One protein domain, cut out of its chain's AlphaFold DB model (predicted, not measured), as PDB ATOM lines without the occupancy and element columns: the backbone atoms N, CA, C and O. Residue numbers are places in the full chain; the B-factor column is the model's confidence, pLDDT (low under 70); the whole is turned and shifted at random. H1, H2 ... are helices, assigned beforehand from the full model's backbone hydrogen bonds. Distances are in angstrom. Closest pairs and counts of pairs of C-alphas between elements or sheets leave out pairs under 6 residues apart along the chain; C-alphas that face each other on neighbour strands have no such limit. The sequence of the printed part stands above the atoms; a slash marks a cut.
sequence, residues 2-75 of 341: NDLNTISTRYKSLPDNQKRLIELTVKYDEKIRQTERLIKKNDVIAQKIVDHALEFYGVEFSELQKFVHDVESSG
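Overview. This is residues 2 to 75 of the 341 residues of the protein "N2227 domain-containing protein" of Coccidioides posadasii (strain RMSCC 757 / Silveira) (UniProt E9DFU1). One long helix, H3, makes the long axis of an open, flat frame: H1 runs beside the first part of H3 in the opposite direction, with H2 set steeply between them as the end piece of a narrow U, while past residue 57, the last of H3, the backbone turns and H4 slants away from H3 like the short arm of a V. The contacts between helices are few, the mid-part of H3 at residues 40 to 49 is bare, and residues 65 to 75, most of them in H4, stick out. The printed part has 74 residues with four named helices, H1, H2, H3 and H4 in that order, and no named strand; the class is all helix. The whole is extended, with a radius of gyration of the C-alphas of 18.7 A and spans of 56 by 27 by 11 A.

Arrangement. H1, residues 2 to 12, is followed by a tight link to H2, residues 16 to 26. The two are close but not clearly touching, the closest C-alphas being those of Lys 12 and Lys 19 at 7.6 A, with a steep tilt of 63 degrees, opposite ways. H3, residues 28 to 57, touches H1 with its residues 29 to 36 alone; the closest C-alphas, of Ser 8 and Ile 32, are 7.1 A apart, and the lines stand at a shallow tilt of 7 degrees, opposite ways. H2 and H3 are close but not clearly touching, with the C-alphas of Ile 22 and Tyr 28 closest at 6.5 A and a steep tilt of 69 degrees, only just short of about perpendicular, the same way. H4, residues 61 to 73, is close to H3 but not clearly touching it: the closest C-alphas, of Leu 54 and Phe 61, are 7.0 A apart, at a steep tilt of 56 degrees, opposite ways. H4 is apart from H1 and from H2. Each O i to N i+4 pair is within hydrogen-bond range in H1, H2 and H4, and 25 of 26 are in H3.

Along the chain. H1 begins at C-alpha 2, (-16.718, 14.672, 27.944), and H1 and H2 each measure 15.2 A from first to last C-alpha. H3 measures 42.9 A, from C-alpha 28 at (-27.194, 28.486, 24.923) to C-alpha 57 at (12.239, 11.966, 21.358). H4 measures 18.3 A and ends at C-alpha 73, (-8.067, -0.815, 28.096).

Size, cuts and confidence. The two C-alphas farthest apart, those of Asn 17 and Gly 58, are 56.4 A apart. The printed part has no cut, and the three links between the helices are tight. The mean pLDDT of the printed part is 96.2, and no printed residue is under 70.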
ATOM      1  N   ASN A   2     -15.806  15.263  26.943       86.62
ATOM      2  CA  ASN A   2     -16.718  14.672  27.944       86.62
ATOM      3  C   ASN A   2     -17.445  15.703  28.828       86.62
ATOM      4  O   ASN A   2     -18.670  15.682  28.888       86.62
ATOM      5  N   ASP A   3     -16.732  16.666  29.410       88.81
ATOM      6  CA  ASP A   3     -17.340  17.731  30.221       88.81
ATOM      7  C   ASP A   3     -18.381  18.562  29.466       88.81
ATOM      8  O   ASP A   3     -19.458  18.850  29.990       88.81
ATOM      9  N   LEU A   4     -18.093  18.919  28.213       93.19
ATOM     10  CA  LEU A   4     -19.025  19.679  27.383       93.19
ATOM     11  C   LEU A   4     -20.279  18.847  27.067       93.19
ATOM     12  O   LEU A   4     -21.392  19.375  27.086       93.19
ATOM     13  N   ASN A   5     -20.121  17.534  26.865       93.69
ATOM     14  CA  ASN A   5     -21.242  16.605  26.714       93.69
ATOM     15  C   ASN A   5     -22.068  16.505  28.005       93.69
ATOM     16  O   ASN A   5     -23.300  16.477  27.942       93.69
ATOM     17  N   THR A   6     -21.426  16.510  29.176       94.62
ATOM     18  CA  THR A   6     -22.116  16.572  30.473       94.62
ATOM     19  C   THR A   6     -22.909  17.871  30.615       94.62
ATOM     20  O   THR A   6     -24.080  17.820  30.993       94.62
ATOM     21  N   ILE A   7     -22.326  19.021  30.258       94.94
ATOM     22  CA  ILE A   7     -23.025  20.317  30.244       94.94
ATOM     23  C   ILE A   7     -24.235  20.262  29.303       94.94
ATOM     24  O   ILE A   7     -25.336  20.631  29.709       94.94
ATOM     25  N   SER A   8     -24.067  19.748  28.081       95.75
ATOM     26  CA  SER A   8     -25.162  19.612  27.112       95.75
ATOM     27  C   SER A   8     -26.276  18.694  27.621       95.75
ATOM     28  O   SER A   8     -27.455  19.018  27.498       95.75
ATOM     29  N   THR A   9     -25.922  17.570  28.245       97.06
ATOM     30  CA  THR A   9     -26.894  16.609  28.789       97.06
ATOM     31  C   THR A   9     -27.706  17.226  29.925       97.06
ATOM     32  O   THR A   9     -28.934  17.154  29.912       97.06
ATOM     33  N   ARG A  10     -27.039  17.903  30.868       96.38
ATOM     34  CA  ARG A  10     -27.701  18.617  31.972       96.38
ATOM     35  C   ARG A  10     -28.585  19.757  31.470       96.38
ATOM     36  O   ARG A  10     -29.667  19.982  32.003       96.38
ATOM     37  N   TYR A  11     -28.153  20.451  30.422       96.31
ATOM     38  CA  TYR A  11     -28.965  21.487  29.797       96.31
ATOM     39  C   TYR A  11     -30.251  20.910  29.182       96.31
ATOM     40  O   TYR A  11     -31.344  21.423  29.420       96.31
ATOM     41  N   LYS A  12     -30.150  19.781  28.471       95.69
ATOM     42  CA  LYS A  12     -31.305  19.098  27.864       95.69
ATOM     43  C   LYS A  12     -32.328  18.599  28.888       95.69
ATOM     44  O   LYS A  12     -33.512  18.538  28.553       95.69
ATOM     45  N   SER A  13     -31.902  18.282  30.115       97.31
ATOM     46  CA  SER A  13     -32.801  17.850  31.196       97.31
ATOM     47  C   SER A  13     -33.618  18.975  31.840       97.31
ATOM     48  O   SER A  13     -34.468  18.691  32.682       97.31
ATOM     49  N   LEU A  14     -33.392  20.241  31.472       97.75
ATOM     50  CA  LEU A  14     -34.213  21.343  31.972       97.75
ATOM     51  C   LEU A  14     -35.664  21.257  31.448       97.75
ATOM     52  O   LEU A  14     -35.887  20.773  30.331       97.75
ATOM     53  N   PRO A  15     -36.653  21.772  32.206       98.19
ATOM     54  CA  PRO A  15     -38.029  21.940  31.741       98.19
ATOM     55  C   PRO A  15     -38.125  22.718  30.419       98.19
ATOM     56  O   PRO A  15     -37.380  23.673  30.187       98.19
ATOM     57  N   ASP A  16     -39.074  22.354  29.554       97.69
ATOM     58  CA  ASP A  16     -39.178  22.919  28.199       97.69
ATOM     59  C   ASP A  16     -39.421  24.433  28.176       97.69
ATOM     60  O   ASP A  16     -38.874  25.136  27.326       97.69
ATOM     61  N   ASN A  17     -40.183  24.962  29.136       97.88
ATOM     62  CA  ASN A  17     -40.390  26.403  29.274       97.88
ATOM     63  C   ASN A  17     -39.086  27.147  29.619       97.88
ATOM     64  O   ASN A  17     -38.836  28.217  29.065       97.88
ATOM     65  N   GLN A  18     -38.240  26.571  30.481       98.12
ATOM     66  CA  GLN A  18     -36.937  27.135  30.835       98.12
ATOM     67  C   GLN A  18     -35.964  27.063  29.656       98.12
ATOM     68  O   GLN A  18     -35.369  28.079  29.311       98.12
ATOM     69  N   LYS A  19     -35.856  25.909  28.979       97.38
ATOM     70  CA  LYS A  19     -35.021  25.772  27.769       97.38
ATOM     71  C   LYS A  19     -35.436  26.767  26.691       97.38
ATOM     72  O   LYS A  19     -34.584  27.443  26.128       97.38
ATOM     73  N   ARG A  20     -36.742  26.924  26.442       97.62
ATOM     74  CA  ARG A  20     -37.254  27.898  25.468       97.62
ATOM     75  C   ARG A  20     -36.867  29.330  25.832       97.62
ATOM     76  O   ARG A  20     -36.434  30.068  24.953       97.62
ATOM     77  N   LEU A  21     -37.013  29.723  27.100       98.31
ATOM     78  CA  LEU A  21     -36.589  31.044  27.570       98.31
ATOM     79  C   LEU A  21     -35.082  31.247  27.360       98.31
ATOM     80  O   LEU A  21     -34.675  32.269  26.812       98.31
ATOM     81  N   ILE A  22     -34.266  30.269  27.756       98.00
ATOM     82  CA  ILE A  22     -32.805  30.319  27.636       98.00
ATOM     83  C   ILE A  22     -32.385  30.413  26.164       98.00
ATOM     84  O   ILE A  22     -31.621  31.308  25.810       98.00
ATOM     85  N   GLU A  23     -32.915  29.565  25.282       97.69
ATOM     86  CA  GLU A  23     -32.573  29.602  23.855       97.69
ATOM     87  C   GLU A  23     -32.990  30.909  23.179       97.69
ATOM     88  O   GLU A  23     -32.199  31.486  22.430       97.69
ATOM     89  N   LEU A  24     -34.189  31.424  23.473       97.56
ATOM     90  CA  LEU A  24     -34.648  32.699  22.913       97.56
ATOM     91  C   LEU A  24     -33.829  33.895  23.413       97.56
ATOM     92  O   LEU A  24     -33.670  34.866  22.677       97.56
ATOM     93  N   THR A  25     -33.314  33.830  24.645       97.75
ATOM     94  CA  THR A  25     -32.627  34.962  25.285       97.75
ATOM     95  C   THR A  25     -31.125  34.958  25.018       97.75
ATOM     96  O   THR A  25     -30.562  35.986  24.657       97.75
ATOM     97  N   VAL A  26     -30.459  33.814  25.205       96.38
ATOM     98  CA  VAL A  26     -28.987  33.726  25.216       96.38
ATOM     99  C   VAL A  26     -28.410  32.710  24.229       96.38
ATOM    100  O   VAL A  26     -27.189  32.624  24.125       96.38
ATOM    101  N   LYS A  27     -29.250  31.962  23.492       97.00
ATOM    102  CA  LYS A  27     -28.829  30.958  22.491       97.00
ATOM    103  C   LYS A  27     -27.801  29.963  23.052       97.00
ATOM    104  O   LYS A  27     -26.687  29.833  22.534       97.00
ATOM    105  N   TYR A  28     -28.141  29.300  24.156       96.88
ATOM    106  CA  TYR A  28     -27.194  28.486  24.923       96.88
ATOM    107  C   TYR A  28     -26.660  27.285  24.128       96.88
ATOM    108  O   TYR A  28     -25.472  26.968  24.223       96.88
ATOM    109  N   ASP A  29     -27.473  26.690  23.256       96.38
ATOM    110  CA  ASP A  29     -27.020  25.652  22.329       96.38
ATOM    111  C   ASP A  29     -25.923  26.151  21.374       96.38
ATOM    112  O   ASP A  29     -24.981  25.417  21.070       96.38
ATOM    113  N   GLU A  30     -25.994  27.408  20.916       97.12
ATOM    114  CA  GLU A  30     -24.927  27.979  20.086       97.12
ATOM    115  C   GLU A  30     -23.655  28.215  20.899       97.12
ATOM    116  O   GLU A  30     -22.566  27.940  20.403       97.12
ATOM    117  N   LYS A  31     -23.770  28.633  22.167       97.06
ATOM    118  CA  LYS A  31     -22.615  28.728  23.072       97.06
ATOM    119  C   LYS A  31     -21.916  27.372  23.230       97.06
ATOM    120  O   LYS A  31     -20.687  27.317  23.172       97.06
ATOM    121  N   ILE A  32     -22.672  26.282  23.391       97.38
ATOM    122  CA  ILE A  32     -22.117  24.920  23.461       97.38
ATOM    123  C   ILE A  32     -21.423  24.550  22.144       97.38
ATOM    124  O   ILE A  32     -20.252  24.172  22.169       97.38
ATOM    125  N   ARG A  33     -22.098  24.709  20.993       97.56
ATOM    126  CA  ARG A  33     -21.518  24.401  19.671       97.56
ATOM    127  C   ARG A  33     -20.259  25.210  19.389       97.56
ATOM    128  O   ARG A  33     -19.285  24.679  18.864       97.56
ATOM    129  N   GLN A  34     -20.254  26.487  19.752       98.00
ATOM    130  CA  GLN A  34     -19.080  27.332  19.601       98.00
ATOM    131  C   GLN A  34     -17.932  26.834  20.478       98.00
ATOM    132  O   GLN A  34     -16.816  26.699  19.988       98.00
ATOM    133  N   THR A  35     -18.206  26.474  21.734       97.94
ATOM    134  CA  THR A  35     -17.198  25.882  22.629       97.94
ATOM    135  C   THR A  35     -16.612  24.599  22.035       97.94
ATOM    136  O   THR A  35     -15.398  24.431  22.031       97.94
ATOM    137  N   GLU A  36     -17.441  23.728  21.454       97.56
ATOM    138  CA  GLU A  36     -16.976  22.518  20.763       97.56
ATOM    139  C   GLU A  36     -16.013  22.847  19.609       97.56
ATOM    140  O   GLU A  36     -14.953  22.227  19.485       97.56
ATOM    141  N   ARG A  37     -16.344  23.846  18.777       98.19
ATOM    142  CA  ARG A  37     -15.455  24.304  17.695       98.19
ATOM    143  C   ARG A  37     -14.118  24.810  18.242       98.19
ATOM    144  O   ARG A  37     -13.088  24.558  17.628       98.19
ATOM    145  N   LEU A  38     -14.121  25.507  19.378       97.88
ATOM    146  CA  LEU A  38     -12.900  26.014  20.011       97.88
ATOM    147  C   LEU A  38     -12.053  24.902  20.639       97.88
ATOM    148  O   LEU A  38     -10.832  24.947  20.519       97.88
ATOM    149  N   ILE A  39     -12.674  23.864  21.211       96.19
ATOM    150  CA  ILE A  39     -11.956  22.661  21.663       96.19
ATOM    151  C   ILE A  39     -11.196  22.036  20.488       96.19
ATOM    152  O   ILE A  39     -10.013  21.746  20.625       96.19
ATOM    153  N   LYS A  40     -11.831  21.911  19.314       96.81
ATOM    154  CA  LYS A  40     -11.175  21.396  18.096       96.81
ATOM    155  C   LYS A  40     -10.024  22.287  17.616       96.81
ATOM    156  O   LYS A  40      -9.072  21.786  17.037       96.81
ATOM    157  N   LYS A  41     -10.072  23.601  17.862       96.88
ATOM    158  CA  LYS A  41      -8.933  24.493  17.577       96.88
ATOM    159  C   LYS A  41      -7.771  24.278  18.549       96.88
ATOM    160  O   LYS A  41      -6.629  24.269  18.104       96.88
ATOM    161  N   ASN A  42      -8.046  24.087  19.841       96.12
ATOM    162  CA  ASN A  42      -7.003  23.738  20.813       96.12
ATOM    163  C   ASN A  42      -6.367  22.384  20.490       96.12
ATOM    164  O   ASN A  42      -5.158  22.242  20.636       96.12
ATOM    165  N   ASP A  43      -7.163  21.425  20.015       95.00
ATOM    166  CA  ASP A  43      -6.702  20.095  19.607       95.00
ATOM    167  C   ASP A  43      -5.638  20.165  18.500       95.00
ATOM    168  O   ASP A  43      -4.628  19.479  18.572       95.00
ATOM    169  N   VAL A  44      -5.777  21.092  17.543       96.50
ATOM    170  CA  VAL A  44      -4.745  21.332  16.516       96.50
ATOM    171  C   VAL A  44      -3.408  21.750  17.135       96.50
ATOM    172  O   VAL A  44      -2.357  21.316  16.671       96.50
ATOM    173  N   ILE A  45      -3.418  22.595  18.171       95.94
ATOM    174  CA  ILE A  45      -2.185  22.997  18.863       95.94
ATOM    175  C   ILE A  45      -1.632  21.842  19.700       95.94
ATOM    176  O   ILE A  45      -0.431  21.594  19.662       95.94
ATOM    177  N   ALA A  46      -2.493  21.104  20.405       95.75
ATOM    178  CA  ALA A  46      -2.087  19.917  21.153       95.75
ATOM    179  C   ALA A  46      -1.427  18.874  20.239       95.75
ATOM    180  O   ALA A  46      -0.368  18.354  20.582       95.75
ATOM    181  N   GLN A  47      -1.982  18.642  19.046       95.94
ATOM    182  CA  GLN A  47      -1.407  17.733  18.060       95.94
ATOM    183  C   GLN A  47      -0.030  18.205  17.593       95.94
ATOM    184  O   GLN A  47       0.896  17.410  17.587       95.94
ATOM    185  N   LYS A  48       0.159  19.501  17.306       97.12
ATOM    186  CA  LYS A  48       1.486  20.037  16.948       97.12
ATOM    187  C   LYS A  48       2.530  19.845  18.053       97.12
ATOM    188  O   LYS A  48       3.690  19.585  17.749       97.12
ATOM    189  N   ILE A  49       2.128  19.990  19.319       97.50
ATOM    190  CA  ILE A  49       3.005  19.741  20.472       97.50
ATOM    191  C   ILE A  49       3.399  18.261  20.519       97.50
ATOM    192  O   ILE A  49       4.576  17.949  20.679       97.50
ATOM    193  N   VAL A  50       2.427  17.359  20.349       96.81
ATOM    194  CA  VAL A  50       2.661  15.907  20.328       96.81
ATOM    195  C   VAL A  50       3.537  15.507  19.144       96.81
ATOM    196  O   VAL A  50       4.521  14.813  19.352       96.81
ATOM    197  N   ASP A  51       3.237  15.976  17.933       96.94
ATOM    198  CA  ASP A  51       4.000  15.670  16.719       96.94
ATOM    199  C   ASP A  51       5.468  16.075  16.881       96.94
ATOM    200  O   ASP A  51       6.370  15.280  16.618       96.94
ATOM    201  N   HIS A  52       5.710  17.287  17.388       97.50
ATOM    202  CA  HIS A  52       7.067  17.753  17.647       97.50
ATOM    203  C   HIS A  52       7.764  16.934  18.740       97.50
ATOM    204  O   HIS A  52       8.947  16.631  18.618       97.50
ATOM    205  N   ALA A  53       7.049  16.556  19.803       97.62
ATOM    206  CA  ALA A  53       7.609  15.714  20.854       97.62
ATOM    207  C   ALA A  53       7.986  14.321  20.327       97.62
ATOM    208  O   ALA A  53       9.080  13.844  20.613       97.62
ATOM    209  N   LEU A  54       7.118  13.684  19.537       97.94
ATOM    210  CA  LEU A  54       7.390  12.382  18.925       97.94
ATOM    211  C   LEU A  54       8.649  12.430  18.054       97.94
ATOM    212  O   LEU A  54       9.527  11.584  18.208       97.94
ATOM    213  N   GLU A  55       8.775  13.458  17.213       97.56
ATOM    214  CA  GLU A  55       9.977  13.686  16.408       97.56
ATOM    215  C   GLU A  55      11.217  13.902  17.289       97.56
ATOM    216  O   GLU A  55      12.238  13.243  17.094       97.56
ATOM    217  N   PHE A  56      11.128  14.782  18.290       96.44
ATOM    218  CA  PHE A  56      12.250  15.136  19.160       96.44
ATOM    219  C   PHE A  56      12.770  13.946  19.980       96.44
ATOM    220  O   PHE A  56      13.982  13.760  20.094       96.44
ATOM    221  N   TYR A  57      11.873  13.134  20.547       97.19
ATOM    222  CA  TYR A  57      12.239  11.966  21.358       97.19
ATOM    223  C   TYR A  57      12.450  10.689  20.533       97.19
ATOM    224  O   TYR A  57      12.842   9.671  21.100       97.19
ATOM    225  N   GLY A  58      12.210  10.722  19.217       97.69
ATOM    226  CA  GLY A  58      12.333   9.553  18.346       97.69
ATOM    227  C   GLY A  58      11.317   8.454  18.665       97.69
ATOM    228  O   GLY A  58      11.657   7.273  18.619       97.69
ATOM    229  N   VAL A  59      10.092   8.842  19.029       97.62
ATOM    230  CA  VAL A  59       8.994   7.921  19.350       97.62
ATOM    231  C   VAL A  59       8.070   7.808  18.143       97.62
ATOM    232  O   VAL A  59       7.543   8.801  17.647       97.62
ATOM    233  N   GLU A  60       7.835   6.584  17.681       96.94
ATOM    234  CA  GLU A  60       6.936   6.334  16.556       96.94
ATOM    235  C   GLU A  60       5.473   6.580  16.950       96.94
ATOM    236  O   GLU A  60       5.017   6.187  18.026       96.94
ATOM    237  N   PHE A  61       4.676   7.145  16.041       95.06
ATOM    238  CA  PHE A  61       3.251   7.381  16.307       95.06
ATOM    239  C   PHE A  61       2.489   6.083  16.631       95.06
ATOM    240  O   PHE A  61       1.574   6.077  17.455       95.06
ATOM    241  N   SER A  62       2.895   4.960  16.029       96.69
ATOM    242  CA  SER A  62       2.309   3.641  16.302       96.69
ATOM    243  C   SER A  62       2.576   3.151  17.732       96.69
ATOM    244  O   SER A  62       1.722   2.485  18.320       96.69
ATOM    245  N   GLU A  63       3.719   3.515  18.318       97.25
ATOM    246  CA  GLU A  63       4.048   3.220  19.712       97.25
ATOM    247  C   GLU A  63       3.140   4.008  20.660       97.25
ATOM    248  O   GLU A  63       2.541   3.420  21.564       97.25
ATOM    249  N   LEU A  64       2.950   5.307  20.399       95.38
ATOM    250  CA  LEU A  64       2.013   6.135  21.160       95.38
ATOM    251  C   LEU A  64       0.584   5.582  21.078       95.38
ATOM    252  O   LEU A  64      -0.083   5.455  22.102       95.38
ATOM    253  N   GLN A  65       0.112   5.221  19.882       95.19
ATOM    254  CA  GLN A  65      -1.226   4.647  19.707       95.19
ATOM    255  C   GLN A  65      -1.411   3.356  20.506       95.19
ATOM    256  O   GLN A  65      -2.458   3.161  21.124       95.19
ATOM    257  N   LYS A  66      -0.394   2.488  20.517       96.62
ATOM    258  CA  LYS A  66      -0.416   1.266  21.319       96.62
ATOM    259  C   LYS A  66      -0.493   1.586  22.812       96.62
ATOM    260  O   LYS A  66      -1.343   1.029  23.496       96.62
ATOM    261  N   PHE A  67       0.334   2.509  23.303       94.44
ATOM    262  CA  PHE A  67       0.296   2.934  24.702       94.44
ATOM    263  C   PHE A  67      -1.078   3.492  25.098       94.44
ATOM    264  O   PHE A  67      -1.624   3.099  26.125       94.44
ATOM    265  N   VAL A  68      -1.664   4.361  24.267       93.50
ATOM    266  CA  VAL A  68      -3.008   4.913  24.497       93.50
ATOM    267  C   VAL A  68      -4.041   3.790  24.591       93.50
ATOM    268  O   VAL A  68      -4.822   3.769  25.539       93.50
ATOM    269  N   HIS A  69      -4.005   2.826  23.667       94.50
ATOM    270  CA  HIS A  69      -4.900   1.671  23.704       94.50
ATOM    271  C   HIS A  69      -4.743   0.854  24.994       94.50
ATOM    272  O   HIS A  69      -5.740   0.533  25.640       94.50
ATOM    273  N   ASP A  70      -3.506   0.553  25.394       94.75
ATOM    274  CA  ASP A  70      -3.216  -0.231  26.596       94.75
ATOM    275  C   ASP A  70      -3.720   0.496  27.862       94.75
ATOM    276  O   ASP A  70      -4.403  -0.107  28.695       94.75
ATOM    277  N   VAL A  71      -3.477   1.807  27.977       92.62
ATOM    278  CA  VAL A  71      -3.952   2.651  29.090       92.62
ATOM    279  C   VAL A  71      -5.480   2.699  29.144       92.62
ATOM    280  O   VAL A  71      -6.062   2.431  30.198       92.62
ATOM    281  N   GLU A  72      -6.149   2.968  28.023       93.06
ATOM    282  CA  GLU A  72      -7.616   3.012  27.962       93.06
ATOM    283  C   GLU A  72      -8.239   1.644  28.271       93.06
ATOM    284  O   GLU A  72      -9.238   1.564  28.992       93.06
ATOM    285  N   SER A  73      -7.622   0.553  27.803       93.88
ATOM    286  CA  SER A  73      -8.067  -0.815  28.096       93.88
ATOM    287  C   SER A  73      -7.985  -1.160  29.588       93.88
ATOM    288  O   SER A  73      -8.787  -1.949  30.088       93.88
ATOM    289  N   SER A  74      -7.067  -0.519  30.320       93.44
ATOM    290  CA  SER A  74      -6.929  -0.655  31.774       93.44
ATOM    291  C   SER A  74      -7.933   0.191  32.574       93.44
ATOM    292  O   SER A  74      -7.921   0.175  33.805       93.44
ATOM    293  N   GLY A  75      -8.822   0.924  31.892       90.94
ATOM    294  CA  GLY A  75      -9.835   1.781  32.508       90.94
ATOM    295  C   GLY A  75      -9.306   3.134  32.988       90.94
ATOM    296  O   GLY A  75     -10.026   3.861  33.676       90.94
TER     297      GLY A  75